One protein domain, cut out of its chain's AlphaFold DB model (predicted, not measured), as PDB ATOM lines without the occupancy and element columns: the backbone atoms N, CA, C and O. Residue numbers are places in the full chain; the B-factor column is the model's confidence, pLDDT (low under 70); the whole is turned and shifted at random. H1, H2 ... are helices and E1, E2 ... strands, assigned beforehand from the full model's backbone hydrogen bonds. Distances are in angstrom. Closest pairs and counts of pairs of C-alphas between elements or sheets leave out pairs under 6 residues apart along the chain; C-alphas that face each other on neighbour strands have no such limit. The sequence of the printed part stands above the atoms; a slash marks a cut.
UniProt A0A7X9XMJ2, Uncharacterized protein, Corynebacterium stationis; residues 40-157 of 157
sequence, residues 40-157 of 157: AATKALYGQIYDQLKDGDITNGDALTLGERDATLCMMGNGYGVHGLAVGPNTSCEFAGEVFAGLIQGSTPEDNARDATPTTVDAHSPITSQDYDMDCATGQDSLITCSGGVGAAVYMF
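This is residues 40 to 157 of the 157 residues of an uncharacterized protein of Corynebacterium stationis (UniProt A0A7X9XMJ2). One strongly twisted sheet of seven strands curls round a single helix, H2, which fills its hollow. A second helix, H1, packs on edge strand E1 at one end of the molecule, and the very short H3 sits beside the ends of E5 and E6. The printed part has 118 residues, with H1 E1 E2 E3 H2 H3 E4 E5 E6 E7 along the chain; the sheet order is E1 E2 E3 E7 E6 E5 E4, antiparallel throughout, and the class is mixed, helices and strands. The whole is compact, with a radius of gyration of the C-alphas of 13.3 A and spans of 37 by 26 by 23 A.

Start at the sheet with E3, residues 82 to 87, and E7, residues 152 to 156, where N 86 and O 155 are 2.9 A apart. On the other side of E3 is E2, residues 69 to 79, with N 74 and O 85 at 2.8 A. E2 bends by 78 degrees at residue 72, and its residues 69 to 72 pair with E1, residues 63 to 66, where N 64 and O 71 are 2.8 A apart. E1 E2 E3 is a meander, each strand the antiparallel neighbour of the one before. So is E4 E5 E6 E7: look at E6, residues 144 to 148, for N 146 and O 154 of E7 at 2.9 A, at E5, residues 130 to 138, for N 137 and O 145 at 2.9 A, and at edge strand E4, residues 119 to 125, for N 121 and O 134 at 2.9 A. H2, residues 93 to 103, is on one face of the sheet, making two layers, helix and sheet; its closest C-alphas to E4 are Phe 95 and Ser 125, 5.2 A. H1, residues 40 to 53, is on the sheet with a height of 6.1 A, only just over E1, on which 3 of its C-alphas fall; Leu 45 and Leu 66 have the closest C-alphas, 6.6 A. H3, residues 113 to 116, is on the sheet but over none of its strands, and is close to H2 but not clearly touching, with C-alphas 103 and 116 at 6.7 A. H1 and H2 are apart. Every O i to N i+4 pair is within hydrogen-bond range in H1 and H2; H3 is too short for one.

Find C-alpha 40 at (171.798, 109.939, 130.799); from there H1 runs 20.0 A. E5, 25.1 A long, begins at C-alpha 130, (177.163, 123.794, 166.409). E2 measures 23.3 A, E4 18.2 A and H2 15.1 A. E7 ends at C-alpha 156, (169.291, 112.879, 148.644).

The C-alphas farthest apart are those of Ala 40 and Ser 129, 40.3 A. The printed part has no cut and no long link, and no printed residue is under pLDDT 70.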
ATOM      1  N   ALA A  40     170.836 111.035 130.836       96.06
ATOM      2  CA  ALA A  40     171.798 109.939 130.799       96.06
ATOM      3  C   ALA A  40     172.526 109.790 132.141       96.06
ATOM      4  O   ALA A  40     172.608 108.674 132.660       96.06
ATOM      5  N   ALA A  41     172.990 110.900 132.723       95.69
ATOM      6  CA  ALA A  41     173.622 110.921 134.041       95.69
ATOM      7  C   ALA A  41     172.647 110.465 135.135       95.69
ATOM      8  O   ALA A  41     172.979 109.578 135.922       95.69
ATOM      9  N   THR A  42     171.417 110.985 135.123       95.44
ATOM     10  CA  THR A  42     170.348 110.562 136.035       95.44
ATOM     11  C   THR A  42     170.103 109.058 135.919       95.44
ATOM     12  O   THR A  42     170.157 108.332 136.909       95.44
ATOM     13  N   LYS A  43     169.903 108.537 134.700       96.44
ATOM     14  CA  LYS A  43     169.669 107.099 134.489       96.44
ATOM     15  C   LYS A  43     170.840 106.238 134.965       96.44
ATOM     16  O   LYS A  43     170.602 105.147 135.479       96.44
ATOM     17  N   ALA A  44     172.077 106.694 134.779       97.50
ATOM     18  CA  ALA A  44     173.258 105.983 135.256       97.50
ATOM     19  C   ALA A  44     173.293 105.919 136.790       97.50
ATOM     20  O   ALA A  44     173.443 104.828 137.340       97.50
ATOM     21  N   LEU A  45     173.072 107.050 137.470       97.31
ATOM     22  CA  LEU A  45     173.048 107.115 138.932       97.31
ATOM     23  C   LEU A  45     171.948 106.221 139.521       97.31
ATOM     24  O   LEU A  45     172.226 105.374 140.365       97.31
ATOM     25  N   TYR A  46     170.705 106.349 139.050       95.75
ATOM     26  CA  TYR A  46     169.604 105.534 139.575       95.75
ATOM     27  C   TYR A  46     169.731 104.051 139.228       95.75
ATOM     28  O   TYR A  46     169.301 103.213 140.016       95.75
ATOM     29  N   GLY A  47     170.342 103.707 138.090       97.25
ATOM     30  CA  GLY A  47     170.680 102.319 137.769       97.25
ATOM     31  C   GLY A  47     171.654 101.723 138.787       97.25
ATOM     32  O   GLY A  47     171.402 100.647 139.316       97.25
ATOM     33  N   GLN A  48     172.707 102.467 139.134       96.94
ATOM     34  CA  GLN A  48     173.678 102.059 140.152       96.94
ATOM     35  C   GLN A  48     173.029 101.902 141.536       96.94
ATOM     36  O   GLN A  48     173.307 100.938 142.247       96.94
ATOM     37  N   ILE A  49     172.167 102.839 141.937       95.75
ATOM     38  CA  ILE A  49     171.447 102.762 143.218       95.75
ATOM     39  C   ILE A  49     170.517 101.544 143.231       95.75
ATOM     40  O   ILE A  49     170.509 100.788 144.200       95.75
ATOM     41  N   TYR A  50     169.770 101.314 142.149       94.69
ATOM     42  CA  TYR A  50     168.893 100.152 142.028       94.69
ATOM     43  C   TYR A  50     169.666  98.840 142.173       94.69
ATOM     44  O   TYR A  50     169.261  97.987 142.957       94.69
ATOM     45  N   ASP A  51     170.794  98.692 141.479       95.75
ATOM     46  CA  ASP A  51     171.603  97.473 141.540       95.75
ATOM     47  C   ASP A  51     172.130  97.179 142.953       95.75
ATOM     48  O   ASP A  51     172.254  96.009 143.315       95.75
ATOM     49  N   GLN A  52     172.384  98.216 143.758       94.38
ATOM     50  CA  GLN A  52     172.814  98.090 145.156       94.38
ATOM     51  C   GLN A  52     171.660  97.738 146.108       94.38
ATOM     52  O   GLN A  52     171.861  96.992 147.061       94.38
ATOM     53  N   LEU A  53     170.454  98.264 145.869       90.94
ATOM     54  CA  LEU A  53     169.320  98.130 146.796       90.94
ATOM     55  C   LEU A  53     168.348  96.992 146.441       90.94
ATOM     56  O   LEU A  53     167.570  96.572 147.295       90.94
ATOM     57  N   LYS A  54     168.361  96.487 145.199       91.31
ATOM     58  CA  LYS A  54     167.343  95.551 144.678       91.31
ATOM     59  C   LYS A  54     167.223  94.236 145.452       91.31
ATOM     60  O   LYS A  54     166.149  93.641 145.441       91.31
ATOM     61  N   ASP A  55     168.301  93.790 146.095       90.25
ATOM     62  CA  ASP A  55     168.332  92.511 146.809       90.25
ATOM     63  C   ASP A  55     167.875  92.665 148.277       90.25
ATOM     64  O   ASP A  55     167.572  91.676 148.935       90.25
ATOM     65  N   GLY A  56     167.727  93.908 148.767       84.19
ATOM     66  CA  GLY A  56     167.222  94.218 150.110       84.19
ATOM     67  C   GLY A  56     168.227  94.010 151.248       84.19
ATOM     68  O   GLY A  56     167.846  94.122 152.410       84.19
ATOM     69  N   ASP A  57     169.487  93.729 150.920       88.62
ATOM     70  CA  ASP A  57     170.552  93.455 151.893       88.62
ATOM     71  C   ASP A  57     171.147  94.726 152.525       88.62
ATOM     72  O   ASP A  57     171.787  94.645 153.570       88.62
ATOM     73  N   ILE A  58     170.943  95.894 151.903       88.50
ATOM     74  CA  ILE A  58     171.446  97.181 152.397       88.50
ATOM     75  C   ILE A  58     170.438  97.817 153.352       88.50
ATOM     76  O   ILE A  58     169.257  97.980 153.037       88.50
ATOM     77  N   THR A  59     170.940  98.231 154.509       90.50
ATOM     78  CA  THR A  59     170.194  98.869 155.589       90.50
ATOM     79  C   THR A  59     170.862 100.171 156.038       90.50
ATOM     80  O   THR A  59     171.890 100.598 155.512       90.50
ATOM     81  N   ASN A  60     170.247 100.866 156.995       93.50
ATOM     82  CA  ASN A  60     170.817 102.093 157.540       93.50
ATOM     83  C   ASN A  60     172.171 101.805 158.213       93.50
ATOM     84  O   ASN A  60     172.271 100.918 159.060       93.50
ATOM     85  N   GLY A  61     173.183 102.604 157.887       94.25
ATOM     86  CA  GLY A  61     174.565 102.446 158.333       94.25
ATOM     87  C   GLY A  61     175.452 101.684 157.347       94.25
ATOM     88  O   GLY A  61     176.673 101.714 157.501       94.25
ATOM     89  N   ASP A  62     174.874 101.053 156.325       96.50
ATOM     90  CA  ASP A  62     175.641 100.349 155.303       96.50
ATOM     91  C   ASP A  62     176.186 101.305 154.234       96.50
ATOM     92  O   ASP A  62     175.637 102.380 153.960       96.50
ATOM     93  N   ALA A  63     177.295 100.898 153.616       96.44
ATOM     94  CA  ALA A  63     177.941 101.659 152.559       96.44
ATOM     95  C   ALA A  63     177.111 101.650 151.265       96.44
ATOM     96  O   ALA A  63     176.539 100.633 150.874       96.44
ATOM     97  N   LEU A  64     177.112 102.785 150.573       95.56
ATOM     98  CA  LEU A  64     176.462 103.014 149.288       95.56
ATOM     99  C   LEU A  64     177.407 103.819 148.394       95.56
ATOM    100  O   LEU A  64     178.137 104.687 148.863       95.56
ATOM    101  N   THR A  65     177.367 103.578 147.090       96.62
ATOM    102  CA  THR A  65     178.033 104.432 146.099       96.62
ATOM    103  C   THR A  65     176.999 105.278 145.359       96.62
ATOM    104  O   THR A  65     176.015 104.740 144.846       96.62
ATOM    105  N   LEU A  66     177.230 106.594 145.285       96.62
ATOM    106  CA  LEU A  66     176.381 107.572 144.588       96.62
ATOM    107  C   LEU A  66     177.163 108.271 143.467       96.62
ATOM    108  O   LEU A  66     177.717 109.365 143.632       96.62
ATOM    109  N   GLY A  67     177.222 107.621 142.305       95.00
ATOM    110  CA  GLY A  67     178.106 107.999 141.207       95.00
ATOM    111  C   GLY A  67     179.545 107.632 141.556       95.00
ATOM    112  O   GLY A  67     179.864 106.454 141.694       95.00
ATOM    113  N   GLU A  68     180.399 108.642 141.720       93.69
ATOM    114  CA  GLU A  68     181.795 108.492 142.171       93.69
ATOM    115  C   GLU A  68     181.970 108.795 143.672       93.69
ATOM    116  O   GLU A  68     183.091 108.920 144.159       93.69
ATOM    117  N   ARG A  69     180.868 108.983 144.405       96.25
ATOM    118  CA  ARG A  69     180.881 109.425 145.803       96.25
ATOM    119  C   ARG A  69     180.689 108.233 146.734       96.25
ATOM    120  O   ARG A  69     179.685 107.528 146.615       96.25
ATOM    121  N   ASP A  70     181.609 108.072 147.679       96.56
ATOM    122  CA  ASP A  70     181.446 107.153 148.804       96.56
ATOM    123  C   ASP A  70     180.407 107.717 149.776       96.56
ATOM    124  O   ASP A  70     180.509 108.869 150.215       96.56
ATOM    125  N   ALA A  71     179.409 106.907 150.114       98.06
ATOM    126  CA  ALA A  71     178.320 107.306 150.986       98.06
ATOM    127  C   ALA A  71     177.939 106.201 151.979       98.06
ATOM    128  O   ALA A  71     178.266 105.028 151.817       98.06
ATOM    129  N   THR A  72     177.228 106.585 153.032       98.31
ATOM    130  CA  THR A  72     176.574 105.675 153.980       98.31
ATOM    131  C   THR A  72     175.078 105.942 153.958       98.31
ATOM    132  O   THR A  72     174.668 107.099 154.081       98.31
ATOM    133  N   LEU A  73     174.259 104.903 153.780       97.69
ATOM    134  CA  LEU A  73     172.802 105.032 153.785       97.69
ATOM    135  C   LEU A  73     172.319 105.374 155.197       97.69
ATOM    136  O   LEU A  73     172.642 104.679 156.152       97.69
ATOM    137  N   CYS A  74     171.510 106.417 155.332       97.69
ATOM    138  CA  CYS A  74     170.977 106.846 156.624       97.69
ATOM    139  C   CYS A  74     169.520 106.470 156.814       97.69
ATOM    140  O   CYS A  74     169.122 106.060 157.903       97.69
ATOM    141  N   MET A  75     168.720 106.643 155.765       94.56
ATOM    142  CA  MET A  75     167.311 106.278 155.765       94.56
ATOM    143  C   MET A  75     166.784 106.151 154.343       94.56
ATOM    144  O   MET A  75     167.226 106.852 153.431       94.56
ATOM    145  N   MET A  76     165.779 105.296 154.184       93.00
ATOM    146  CA  MET A  76     164.940 105.283 152.993       93.00
ATOM    147  C   MET A  76     163.937 106.439 153.046       93.00
ATOM    148  O   MET A  76     163.399 106.772 154.105       93.00
ATOM    149  N   GLY A  77     163.700 107.050 151.893       86.94
ATOM    150  CA  GLY A  77     162.780 108.162 151.718       86.94
ATOM    151  C   GLY A  77     161.324 107.729 151.861       86.94
ATOM    152  O   GLY A  77     160.943 106.602 151.542       86.94
ATOM    153  N   ASN A  78     160.500 108.650 152.349       83.44
ATOM    154  CA  ASN A  78     159.069 108.456 152.580       83.44
ATOM    155  C   ASN A  78     158.207 109.557 151.928       83.44
ATOM    156  O   ASN A  78     157.050 109.728 152.304       83.44
ATOM    157  N   GLY A  79     158.765 110.300 150.966       93.81
ATOM    158  CA  GLY A  79     158.117 111.431 150.301       93.81
ATOM    159  C   GLY A  79     159.137 112.380 149.673       93.81
ATOM    160  O   GLY A  79     160.300 112.021 149.493       93.81
ATOM    161  N   TYR A  80     158.704 113.598 149.355       97.00
ATOM    162  CA  TYR A  80     159.547 114.710 148.901       97.00
ATOM    163  C   TYR A  80     160.294 114.456 147.580       97.00
ATOM    164  O   TYR A  80     161.290 115.111 147.272       97.00
ATOM    165  N   GLY A  81     159.853 113.467 146.797       95.44
ATOM    166  CA  GLY A  81     160.525 113.047 145.569       95.44
ATOM    167  C   GLY A  81     161.910 112.424 145.781       95.44
ATOM    168  O   GLY A  81     162.695 112.397 144.834       95.44
ATOM    169  N   VAL A  82     162.231 111.945 146.987       95.69
ATOM    170  CA  VAL A  82     163.505 111.276 147.299       95.69
ATOM    171  C   VAL A  82     163.259 109.834 147.750       95.69
ATOM    172  O   VAL A  82     162.314 109.528 148.476       95.69
ATOM    173  N   HIS A  83     164.112 108.932 147.294       94.12
ATOM    174  CA  HIS A  83     164.167 107.517 147.641       94.12
ATOM    175  C   HIS A  83     165.050 107.236 148.850       94.12
ATOM    176  O   HIS A  83     164.855 106.209 149.503       94.12
ATOM    177  N   GLY A  84     165.997 108.113 149.170       95.50
ATOM    178  CA  GLY A  84     166.841 107.935 150.340       95.50
ATOM    179  C   GLY A  84     167.695 109.139 150.689       95.50
ATOM    180  O   GLY A  84     167.849 110.084 149.914       95.50
ATOM    181  N   LEU A  85     168.246 109.066 151.894       97.94
ATOM    182  CA  LEU A  85     169.188 110.012 152.465       97.94
ATOM    183  C   LEU A  85     170.477 109.262 152.785       97.94
ATOM    184  O   LEU A  85     170.444 108.211 153.431       97.94
ATOM    185  N   ALA A  86     171.605 109.812 152.364       98.50
ATOM    186  CA  ALA A  86     172.922 109.260 152.632       98.50
ATOM    187  C   ALA A  86     173.915 110.365 152.995       98.50
ATOM    188  O   ALA A  86     173.665 111.548 152.762       98.50
ATOM    189  N   VAL A  87     175.051 109.979 153.567       98.62
ATOM    190  CA  VAL A  87     176.081 110.911 154.046       98.62
ATOM    191  C   VAL A  87     177.455 110.557 153.525       98.62
ATOM    192  O   VAL A  87     177.761 109.383 153.336       98.62
ATOM    193  N   GLY A  88     178.285 111.576 153.315       98.31
ATOM    194  CA  GLY A  88     179.708 111.392 153.057       98.31
ATOM    195  C   GLY A  88     180.504 111.063 154.332       98.31
ATOM    196  O   GLY A  88     179.975 111.159 155.441       98.31
ATOM    197  N   PRO A  89     181.803 110.738 154.207       96.38
ATOM    198  CA  PRO A  89     182.616 110.203 155.309       96.38
ATOM    199  C   PRO A  89     182.766 111.107 156.544       96.38
ATOM    200  O   PRO A  89     183.014 110.614 157.639       96.38
ATOM    201  N   ASN A  90     182.625 112.428 156.383       95.75
ATOM    202  CA  ASN A  90     182.762 113.409 157.466       95.75
ATOM    203  C   ASN A  90     181.402 113.871 158.009       95.75
ATOM    204  O   ASN A  90     181.255 115.005 158.467       95.75
ATOM    205  N   THR A  91     180.358 113.056 157.878       97.56
ATOM    206  CA  THR A  91     178.992 113.447 158.233       97.56
ATOM    207  C   THR A  91     178.243 112.292 158.874       97.56
ATOM    208  O   THR A  91     178.306 111.158 158.417       97.56
ATOM    209  N   SER A  92     177.534 112.587 159.962       97.00
ATOM    210  CA  SER A  92     176.674 111.636 160.668       97.00
ATOM    211  C   SER A  92     175.262 111.628 160.086       97.00
ATOM    212  O   SER A  92     174.764 112.684 159.683       97.00
ATOM    213  N   CYS A  93     174.573 110.491 160.162       97.88
ATOM    214  CA  CYS A  93     173.176 110.385 159.744       97.88
ATOM    215  C   CYS A  93     172.225 111.274 160.554       97.88
ATOM    216  O   CYS A  93     171.259 111.794 160.004       97.88
ATOM    217  N   GLU A  94     172.518 111.510 161.832       97.69
ATOM    218  CA  GLU A  94     171.744 112.406 162.688       97.69
ATOM    219  C   GLU A  94     171.786 113.843 162.159       97.69
ATOM    220  O   GLU A  94     170.745 114.459 161.956       97.69
ATOM    221  N   PHE A  95     172.981 114.355 161.846       97.94
ATOM    222  CA  PHE A  95     173.124 115.678 161.234       97.94
ATOM    223  C   PHE A  95     172.458 115.769 159.853       97.94
ATOM    224  O   PHE A  95     171.853 116.785 159.529       97.94
ATOM    225  N   ALA A  96     172.504 114.705 159.050       97.94
ATOM    226  CA  ALA A  96     171.806 114.682 157.767       97.94
ATOM    227  C   ALA A  96     170.286 114.819 157.905       97.94
ATOM    228  O   ALA A  96     169.659 115.433 157.044       97.94
ATOM    229  N   GLY A  97     169.705 114.285 158.984       97.81
ATOM    230  CA  GLY A  97     168.294 114.482 159.310       97.81
ATOM    231  C   GLY A  97     167.944 115.956 159.522       97.81
ATOM    232  O   GLY A  97     166.938 116.417 158.991       97.81
ATOM    233  N   GLU A  98     168.807 116.706 160.208       98.38
ATOM    234  CA  GLU A  98     168.635 118.151 160.429       98.38
ATOM    235  C   GLU A  98     168.769 118.946 159.122       98.38
ATOM    236  O   GLU A  98     167.946 119.813 158.830       98.38
ATOM    237  N   VAL A  99     169.743 118.592 158.274       98.31
ATOM    238  CA  VAL A  99     169.896 119.201 156.939       98.31
ATOM    239  C   VAL A  99     168.676 118.921 156.062       98.31
ATOM    240  O   VAL A  99     168.165 119.826 155.402       98.31
ATOM    241  N   PHE A 100     168.184 117.681 156.054       98.00
ATOM    242  CA  PHE A 100     166.992 117.324 155.292       98.00
ATOM    243  C   PHE A 100     165.766 118.084 155.807       98.00
ATOM    244  O   PHE A 100     165.080 118.714 155.007       98.00
ATOM    245  N   ALA A 101     165.532 118.104 157.123       97.56
ATOM    246  CA  ALA A 101     164.422 118.828 157.739       97.56
ATOM    247  C   ALA A 101     164.443 120.331 157.417       97.56
ATOM    248  O   ALA A 101     163.391 120.909 157.136       97.56
ATOM    249  N   GLY A 102     165.627 120.948 157.412       98.12
ATOM    250  CA  GLY A 102     165.804 122.336 156.993       98.12
ATOM    251  C   GLY A 102     165.505 122.554 155.507       98.12
ATOM    252  O   GLY A 102     164.820 123.515 155.162       98.12
ATOM    253  N   LEU A 103     165.938 121.642 154.628       97.94
ATOM    254  CA  LEU A 103     165.675 121.739 153.187       97.94
ATOM    255  C   LEU A 103     164.177 121.670 152.854       97.94
ATOM    256  O   LEU A 103     163.707 122.421 152.003       97.94
ATOM    257  N   ILE A 104     163.436 120.771 153.505       97.00
ATOM    258  CA  ILE A 104     161.996 120.569 153.263       97.00
ATOM    259  C   ILE A 104     161.106 121.429 154.171       97.00
ATOM    260  O   ILE A 104     159.906 121.168 154.306       97.00
ATOM    261  N   GLN A 105     161.670 122.438 154.837       96.81
ATOM    262  CA  GLN A 105     160.908 123.295 155.734       96.81
ATOM    263  C   GLN A 105     159.775 124.000 154.970       96.81
ATOM    264  O   GLN A 105     159.999 124.776 154.047       96.81
ATOM    265  N   GLY A 106     158.532 123.749 155.394       95.50
ATOM    266  CA  GLY A 106     157.338 124.314 154.760       95.50
ATOM    267  C   GLY A 106     156.811 123.530 153.553       95.50
ATOM    268  O   GLY A 106     155.799 123.943 152.989       95.50
ATOM    269  N   SER A 107     157.436 122.407 153.192       96.31
ATOM    270  CA  SER A 107     156.963 121.482 152.155       96.31
ATOM    271  C   SER A 107     156.087 120.364 152.725       96.31
ATOM    272  O   SER A 107     156.189 119.998 153.902       96.31
ATOM    273  N   THR A 108     155.254 119.765 151.878       96.50
ATOM    274  CA  THR A 108     154.522 118.525 152.173       96.50
ATOM    275  C   THR A 108     155.171 117.324 151.475       96.50
ATOM    276  O   THR A 108     155.951 117.502 150.539       96.50
ATOM    277  N   PRO A 109     154.891 116.077 151.904       96.00
ATOM    278  CA  PRO A 109     155.484 114.884 151.291       96.00
ATOM    279  C   PRO A 109     155.197 114.703 149.792       96.00
ATOM    280  O   PRO A 109     155.901 113.934 149.138       96.00
ATOM    281  N   GLU A 110     154.173 115.363 149.248       96.69
ATOM    282  CA  GLU A 110     153.842 115.367 147.818       96.69
ATOM    283  C   GLU A 110     154.722 116.315 146.987       96.69
ATOM    284  O   GLU A 110     154.782 116.163 145.764       96.69
ATOM    285  N   ASP A 111     155.396 117.274 147.628       96.81
ATOM    286  CA  ASP A 111     156.312 118.202 146.965       96.81
ATOM    287  C   ASP A 111     157.603 117.493 146.516       96.81
ATOM    288  O   ASP A 111     157.882 116.350 146.877       96.81
ATOM    289  N   ASN A 112     158.432 118.173 145.721       95.88
ATOM    290  CA  ASN A 112     159.745 117.673 145.320       95.88
ATOM    291  C   ASN A 112     160.849 118.503 145.982       95.88
ATOM    292  O   ASN A 112     160.971 119.697 145.722       95.88
ATOM    293  N   ALA A 113     161.710 117.873 146.786       96.50
ATOM    294  CA  ALA A 113     162.816 118.546 147.474       96.50
ATOM    295  C   ALA A 113     163.778 119.262 146.507       96.50
ATOM    296  O   ALA A 113     164.422 120.243 146.875       96.50
ATOM    297  N   ARG A 114     163.856 118.823 145.242       96.25
ATOM    298  CA  ARG A 114     164.681 119.481 144.213       96.25
ATOM    299  C   ARG A 114     164.192 120.890 143.893       96.25
ATOM    300  O   ARG A 114     165.012 121.729 143.511       96.25
ATOM    301  N   ASP A 115     162.905 121.174 144.084       95.81
ATOM    302  CA  ASP A 115     162.319 122.494 143.834       95.81
ATOM    303  C   ASP A 115     162.785 123.537 144.859       95.81
ATOM    304  O   ASP A 115     162.853 124.722 144.530       95.81
ATOM    305  N   ALA A 116     163.204 123.092 146.050       95.50
ATOM    306  CA  ALA A 116     163.814 123.931 147.081       95.50
ATOM    307  C   ALA A 116     165.295 124.259 146.805       95.50
ATOM    308  O   ALA A 116     165.887 125.070 147.511       95.50
ATOM    309  N   THR A 117     165.916 123.659 145.781       95.88
ATOM    310  CA  THR A 117     167.331 123.886 145.443       95.88
ATOM    311  C   THR A 117     167.500 124.814 144.224       95.88
ATOM    312  O   THR A 117     166.678 124.775 143.303       95.88
ATOM    313  N   PRO A 118     168.580 125.617 144.135       97.19
ATOM    314  CA  PRO A 118     169.638 125.770 145.130       97.19
ATOM    315  C   PRO A 118     169.198 126.622 146.327       97.19
ATOM    316  O   PRO A 118     168.479 127.605 146.155       97.19
ATOM    317  N   THR A 119     169.661 126.259 147.519       97.81
ATOM    318  CA  THR A 119     169.439 127.011 148.762       97.81
ATOM    319  C   THR A 119     170.557 126.722 149.759       97.81
ATOM    320  O   THR A 119     171.249 125.714 149.628       97.81
ATOM    321  N   THR A 120     170.709 127.574 150.767       98.38
ATOM    322  CA  THR A 120     171.551 127.302 151.935       98.38
ATOM    323  C   THR A 120     170.642 126.919 153.097       98.38
ATOM    324  O   THR A 120     169.655 127.603 153.373       98.38
ATOM    325  N   VAL A 121     170.960 125.809 153.757       98.38
ATOM    326  CA  VAL A 121     170.281 125.328 154.961       98.38
ATOM    327  C   VAL A 121     171.177 125.594 156.163       98.38
ATOM    328  O   VAL A 121     172.295 125.090 156.204       98.38
ATOM    329  N   ASP A 122     170.675 126.343 157.142       97.75
ATOM    330  CA  ASP A 122     171.287 126.455 158.468       97.75
ATOM    331  C   ASP A 122     170.825 125.260 159.316       97.75
ATOM    332  O   ASP A 122     169.633 125.121 159.608       97.75
ATOM    333  N   ALA A 123     171.745 124.348 159.632       97.69
ATOM    334  CA  ALA A 123     171.442 123.109 160.342       97.69
ATOM    335  C   ALA A 123     172.235 123.003 161.648       97.69
ATOM    336  O   ALA A 123     173.468 123.054 161.653       97.69
ATOM    337  N   HIS A 124     171.528 122.752 162.749       97.38
ATOM    338  CA  HIS A 124     172.144 122.491 164.044       97.38
ATOM    339  C   HIS A 124     172.623 121.042 164.136       97.38
ATOM    340  O   HIS A 124     171.839 120.107 164.004       97.38
ATOM    341  N   SER A 125     173.906 120.812 164.412       96.50
ATOM    342  CA  SER A 125     174.435 119.460 164.587       96.50
ATOM    343  C   SER A 125     174.208 118.928 166.000       96.50
ATOM    344  O   SER A 125     174.806 119.454 166.945       96.50
ATOM    345  N   PRO A 126     173.478 117.811 166.173       96.19
ATOM    346  CA  PRO A 126     173.341 117.172 167.480       96.19
ATOM    347  C   PRO A 126     174.649 116.521 167.958       96.19
ATOM    348  O   PRO A 126     174.804 116.263 169.149       96.19
ATOM    349  N   ILE A 127     175.603 116.270 167.051       94.81
ATOM    350  CA  ILE A 127     176.885 115.627 167.368       94.81
ATOM    351  C   ILE A 127     177.897 116.639 167.906       94.81
ATOM    352  O   ILE A 127     178.627 116.337 168.849       94.81
ATOM    353  N   THR A 128     177.954 117.838 167.318       94.56
ATOM    354  CA  THR A 128     178.939 118.860 167.712       94.56
ATOM    355  C   THR A 128     178.342 120.039 168.471       94.56
ATOM    356  O   THR A 128     179.103 120.890 168.919       94.56
ATOM    357  N   SER A 129     177.013 120.128 168.579       96.56
ATOM    358  CA  SER A 129     176.290 121.263 169.176       96.56
ATOM    359  C   SER A 129     176.625 122.612 168.523       96.56
ATOM    360  O   SER A 129     176.732 123.629 169.206       96.56
ATOM    361  N   GLN A 130     176.835 122.609 167.206       96.06
ATOM    362  CA  GLN A 130     177.163 123.794 166.409       96.06
ATOM    363  C   GLN A 130     176.226 123.876 165.213       96.06
ATOM    364  O   GLN A 130     175.814 122.838 164.697       96.06
ATOM    365  N   ASP A 131     175.954 125.095 164.771       96.88
ATOM    366  CA  ASP A 131     175.220 125.368 163.543       96.88
ATOM    367  C   ASP A 131     176.182 125.389 162.351       96.88
ATOM    368  O   ASP A 131     177.328 125.842 162.461       96.88
ATOM    369  N   TYR A 132     175.725 124.859 161.220       96.62
ATOM    370  CA  TYR A 132     176.477 124.838 159.974       96.62
ATOM    371  C   TYR A 132     175.589 125.276 158.818       96.62
ATOM    372  O   TYR A 132     174.516 124.711 158.604       96.62
ATOM    373  N   ASP A 133     176.117 126.191 158.010       97.88
ATOM    374  CA  ASP A 133     175.574 126.498 156.695       97.88
ATOM    375  C   ASP A 133     175.913 125.364 155.717       97.88
ATOM    376  O   ASP A 133     177.084 125.021 155.501       97.88
ATOM    377  N   MET A 134     174.876 124.780 155.125       98.44
ATOM    378  CA  MET A 134     174.960 123.697 154.152       98.44
ATOM    379  C   MET A 134     174.378 124.161 152.821       98.44
ATOM    380  O   MET A 134     173.172 124.364 152.688       98.44
ATOM    381  N   ASP A 135     175.232 124.293 151.812       98.62
ATOM    382  CA  ASP A 135     174.816 124.676 150.468       98.62
ATOM    383  C   ASP A 135     174.259 123.461 149.733       98.62
ATOM    384  O   ASP A 135     174.986 122.516 149.417       98.62
ATOM    385  N   CYS A 136     172.958 123.494 149.461       98.56
ATOM    386  CA  CYS A 136     172.204 122.447 148.793       98.56
ATOM    387  C   CYS A 136     171.980 122.790 147.321       98.56
ATOM    388  O   CYS A 136     171.377 123.812 146.988       98.56
ATOM    389  N   ALA A 137     172.387 121.895 146.425       97.88
ATOM    390  CA  ALA A 137     172.151 122.013 144.992       97.88
ATOM    391  C   ALA A 137     171.767 120.665 144.372       97.88
ATOM    392  O   ALA A 137     172.271 119.617 144.774       97.88
ATOM    393  N   THR A 138     170.906 120.698 143.353       97.38
ATOM    394  CA  THR A 138     170.631 119.526 142.509       97.38
ATOM    395  C   THR A 138     171.645 119.465 141.369       97.38
ATOM    396  O   THR A 138     171.739 120.400 140.569       97.38
ATOM    397  N   GLY A 139     172.398 118.368 141.297       95.25
ATOM    398  CA  GLY A 139     173.367 118.092 140.237       95.25
ATOM    399  C   GLY A 139     172.730 117.657 138.914       95.25
ATOM    400  O   GLY A 139     171.523 117.430 138.812       95.25
ATOM    401  N   GLN A 140     173.567 117.497 137.882       94.75
ATOM    402  CA  GLN A 140     173.121 117.017 136.564       94.75
ATOM    403  C   GLN A 140     172.603 115.577 136.596       94.75
ATOM    404  O   GLN A 140     171.771 115.206 135.778       94.75
ATOM    405  N   ASP A 141     173.063 114.791 137.564       95.94
ATOM    406  CA  ASP A 141     172.611 113.438 137.880       95.94
ATOM    407  C   ASP A 141     171.270 113.415 138.645       95.94
ATOM    408  O   ASP A 141     170.801 112.350 139.038       95.94
ATOM    409  N   SER A 142     170.630 114.577 138.842       95.62
ATOM    410  CA  SER A 142     169.438 114.771 139.679       95.62
ATOM    411  C   SER A 142     169.646 114.447 141.163       95.62
ATOM    412  O   SER A 142     168.663 114.361 141.903       95.62
ATOM    413  N   LEU A 143     170.890 114.302 141.621       97.44
ATOM    414  CA  LEU A 143     171.207 114.123 143.032       97.44
ATOM    415  C   LEU A 143     171.170 115.474 143.744       97.44
ATOM    416  O   LEU A 143     171.864 116.407 143.331       97.44
ATOM    417  N   ILE A 144     170.415 115.584 144.836       98.12
ATOM    418  CA  ILE A 144     170.568 116.725 145.741       98.12
ATOM    419  C   ILE A 144     171.818 116.473 146.572       98.12
ATOM    420  O   ILE A 144     171.934 115.447 147.238       98.12
ATOM    421  N   THR A 145     172.755 117.412 146.530       98.38
ATOM    422  CA  THR A 145     173.941 117.415 147.384       98.38
ATOM    423  C   THR A 145     173.920 118.671 148.234       98.38
ATOM    424  O   THR A 145     173.931 119.773 147.690       98.38
ATOM    425  N   CYS A 146     173.905 118.493 149.550       98.62
ATOM    426  CA  CYS A 146     174.137 119.553 150.518       98.62
ATOM    427  C   CYS A 146     175.548 119.407 151.079       98.62
ATOM    428  O   CYS A 146     175.880 118.366 151.649       98.62
ATOM    429  N   SER A 147     176.383 120.430 150.922       98.25
ATOM    430  CA  SER A 147     177.771 120.419 151.391       98.25
ATOM    431  C   SER A 147     178.115 121.676 152.173       98.25
ATOM    432  O   SER A 147     177.639 122.754 151.831       98.25
ATOM    433  N   GLY A 148     178.965 121.554 153.188       95.88
ATOM    434  CA  GLY A 148     179.325 122.689 154.037       95.88
ATOM    435  C   GLY A 148     180.276 122.318 155.170       95.88
ATOM    436  O   GLY A 148     180.802 121.202 155.231       95.88
ATOM    437  N   GLY A 149     180.520 123.273 156.067       84.19
ATOM    438  CA  GLY A 149     181.350 123.078 157.259       84.19
ATOM    439  C   GLY A 149     182.741 122.492 156.971       84.19
ATOM    440  O   GLY A 149     183.454 122.924 156.067       84.19
ATOM    441  N   VAL A 150     183.139 121.484 157.755       86.19
ATOM    442  CA  VAL A 150     184.458 120.820 157.673       86.19
ATOM    443  C   VAL A 150     184.427 119.646 156.679       86.19
ATOM    444  O   VAL A 150     184.827 118.526 156.987       86.19
ATOM    445  N   GLY A 151     183.908 119.894 155.473       92.81
ATOM    446  CA  GLY A 151     183.763 118.871 154.432       92.81
ATOM    447  C   GLY A 151     182.588 117.923 154.668       92.81
ATOM    448  O   GLY A 151     182.678 116.746 154.316       92.81
ATOM    449  N   ALA A 152     181.517 118.425 155.284       96.75
ATOM    450  CA  ALA A 152     180.280 117.683 155.444       96.75
ATOM    451  C   ALA A 152     179.572 117.518 154.094       96.75
ATOM    452  O   ALA A 152     179.594 118.426 153.258       96.75
ATOM    453  N   ALA A 153     178.934 116.368 153.892       98.38
ATOM    454  CA  ALA A 153     178.171 116.068 152.689       98.38
ATOM    455  C   ALA A 153     176.943 115.219 153.024       98.38
ATOM    456  O   ALA A 153     177.047 114.178 153.677       98.38
ATOM    457  N   VAL A 154     175.792 115.664 152.535       98.56
ATOM    458  CA  VAL A 154     174.502 114.985 152.633       98.56
ATOM    459  C   VAL A 154     173.942 114.834 151.226       98.56
ATOM    460  O   VAL A 154     173.943 115.785 150.443       98.56
ATOM    461  N   TYR A 155     173.465 113.640 150.907       98.56
ATOM    462  CA  TYR A 155     172.972 113.271 149.590       98.56
ATOM    463  C   TYR A 155     171.519 112.828 149.679       98.56
ATOM    464  O   TYR A 155     171.185 111.988 150.515       98.56
ATOM    465  N   MET A 156     170.669 113.348 148.794       98.06
ATOM    466  CA  MET A 156     169.291 112.879 148.644       98.06
ATOM    467  C   MET A 156     169.058 112.490 147.188       98.06
ATOM    468  O   MET A 156     169.228 113.308 146.276       98.06
ATOM    469  N   PHE A 157     168.705 111.226 146.981       95.00
ATOM    470  CA  PHE A 157     168.491 110.604 145.675       95.00
ATOM    471  C   PHE A 157     167.045 110.155 145.572       95.00
ATOM    472  O   PHE A 157     166.545 109.602 146.566       95.00
TER     473      PHE A 157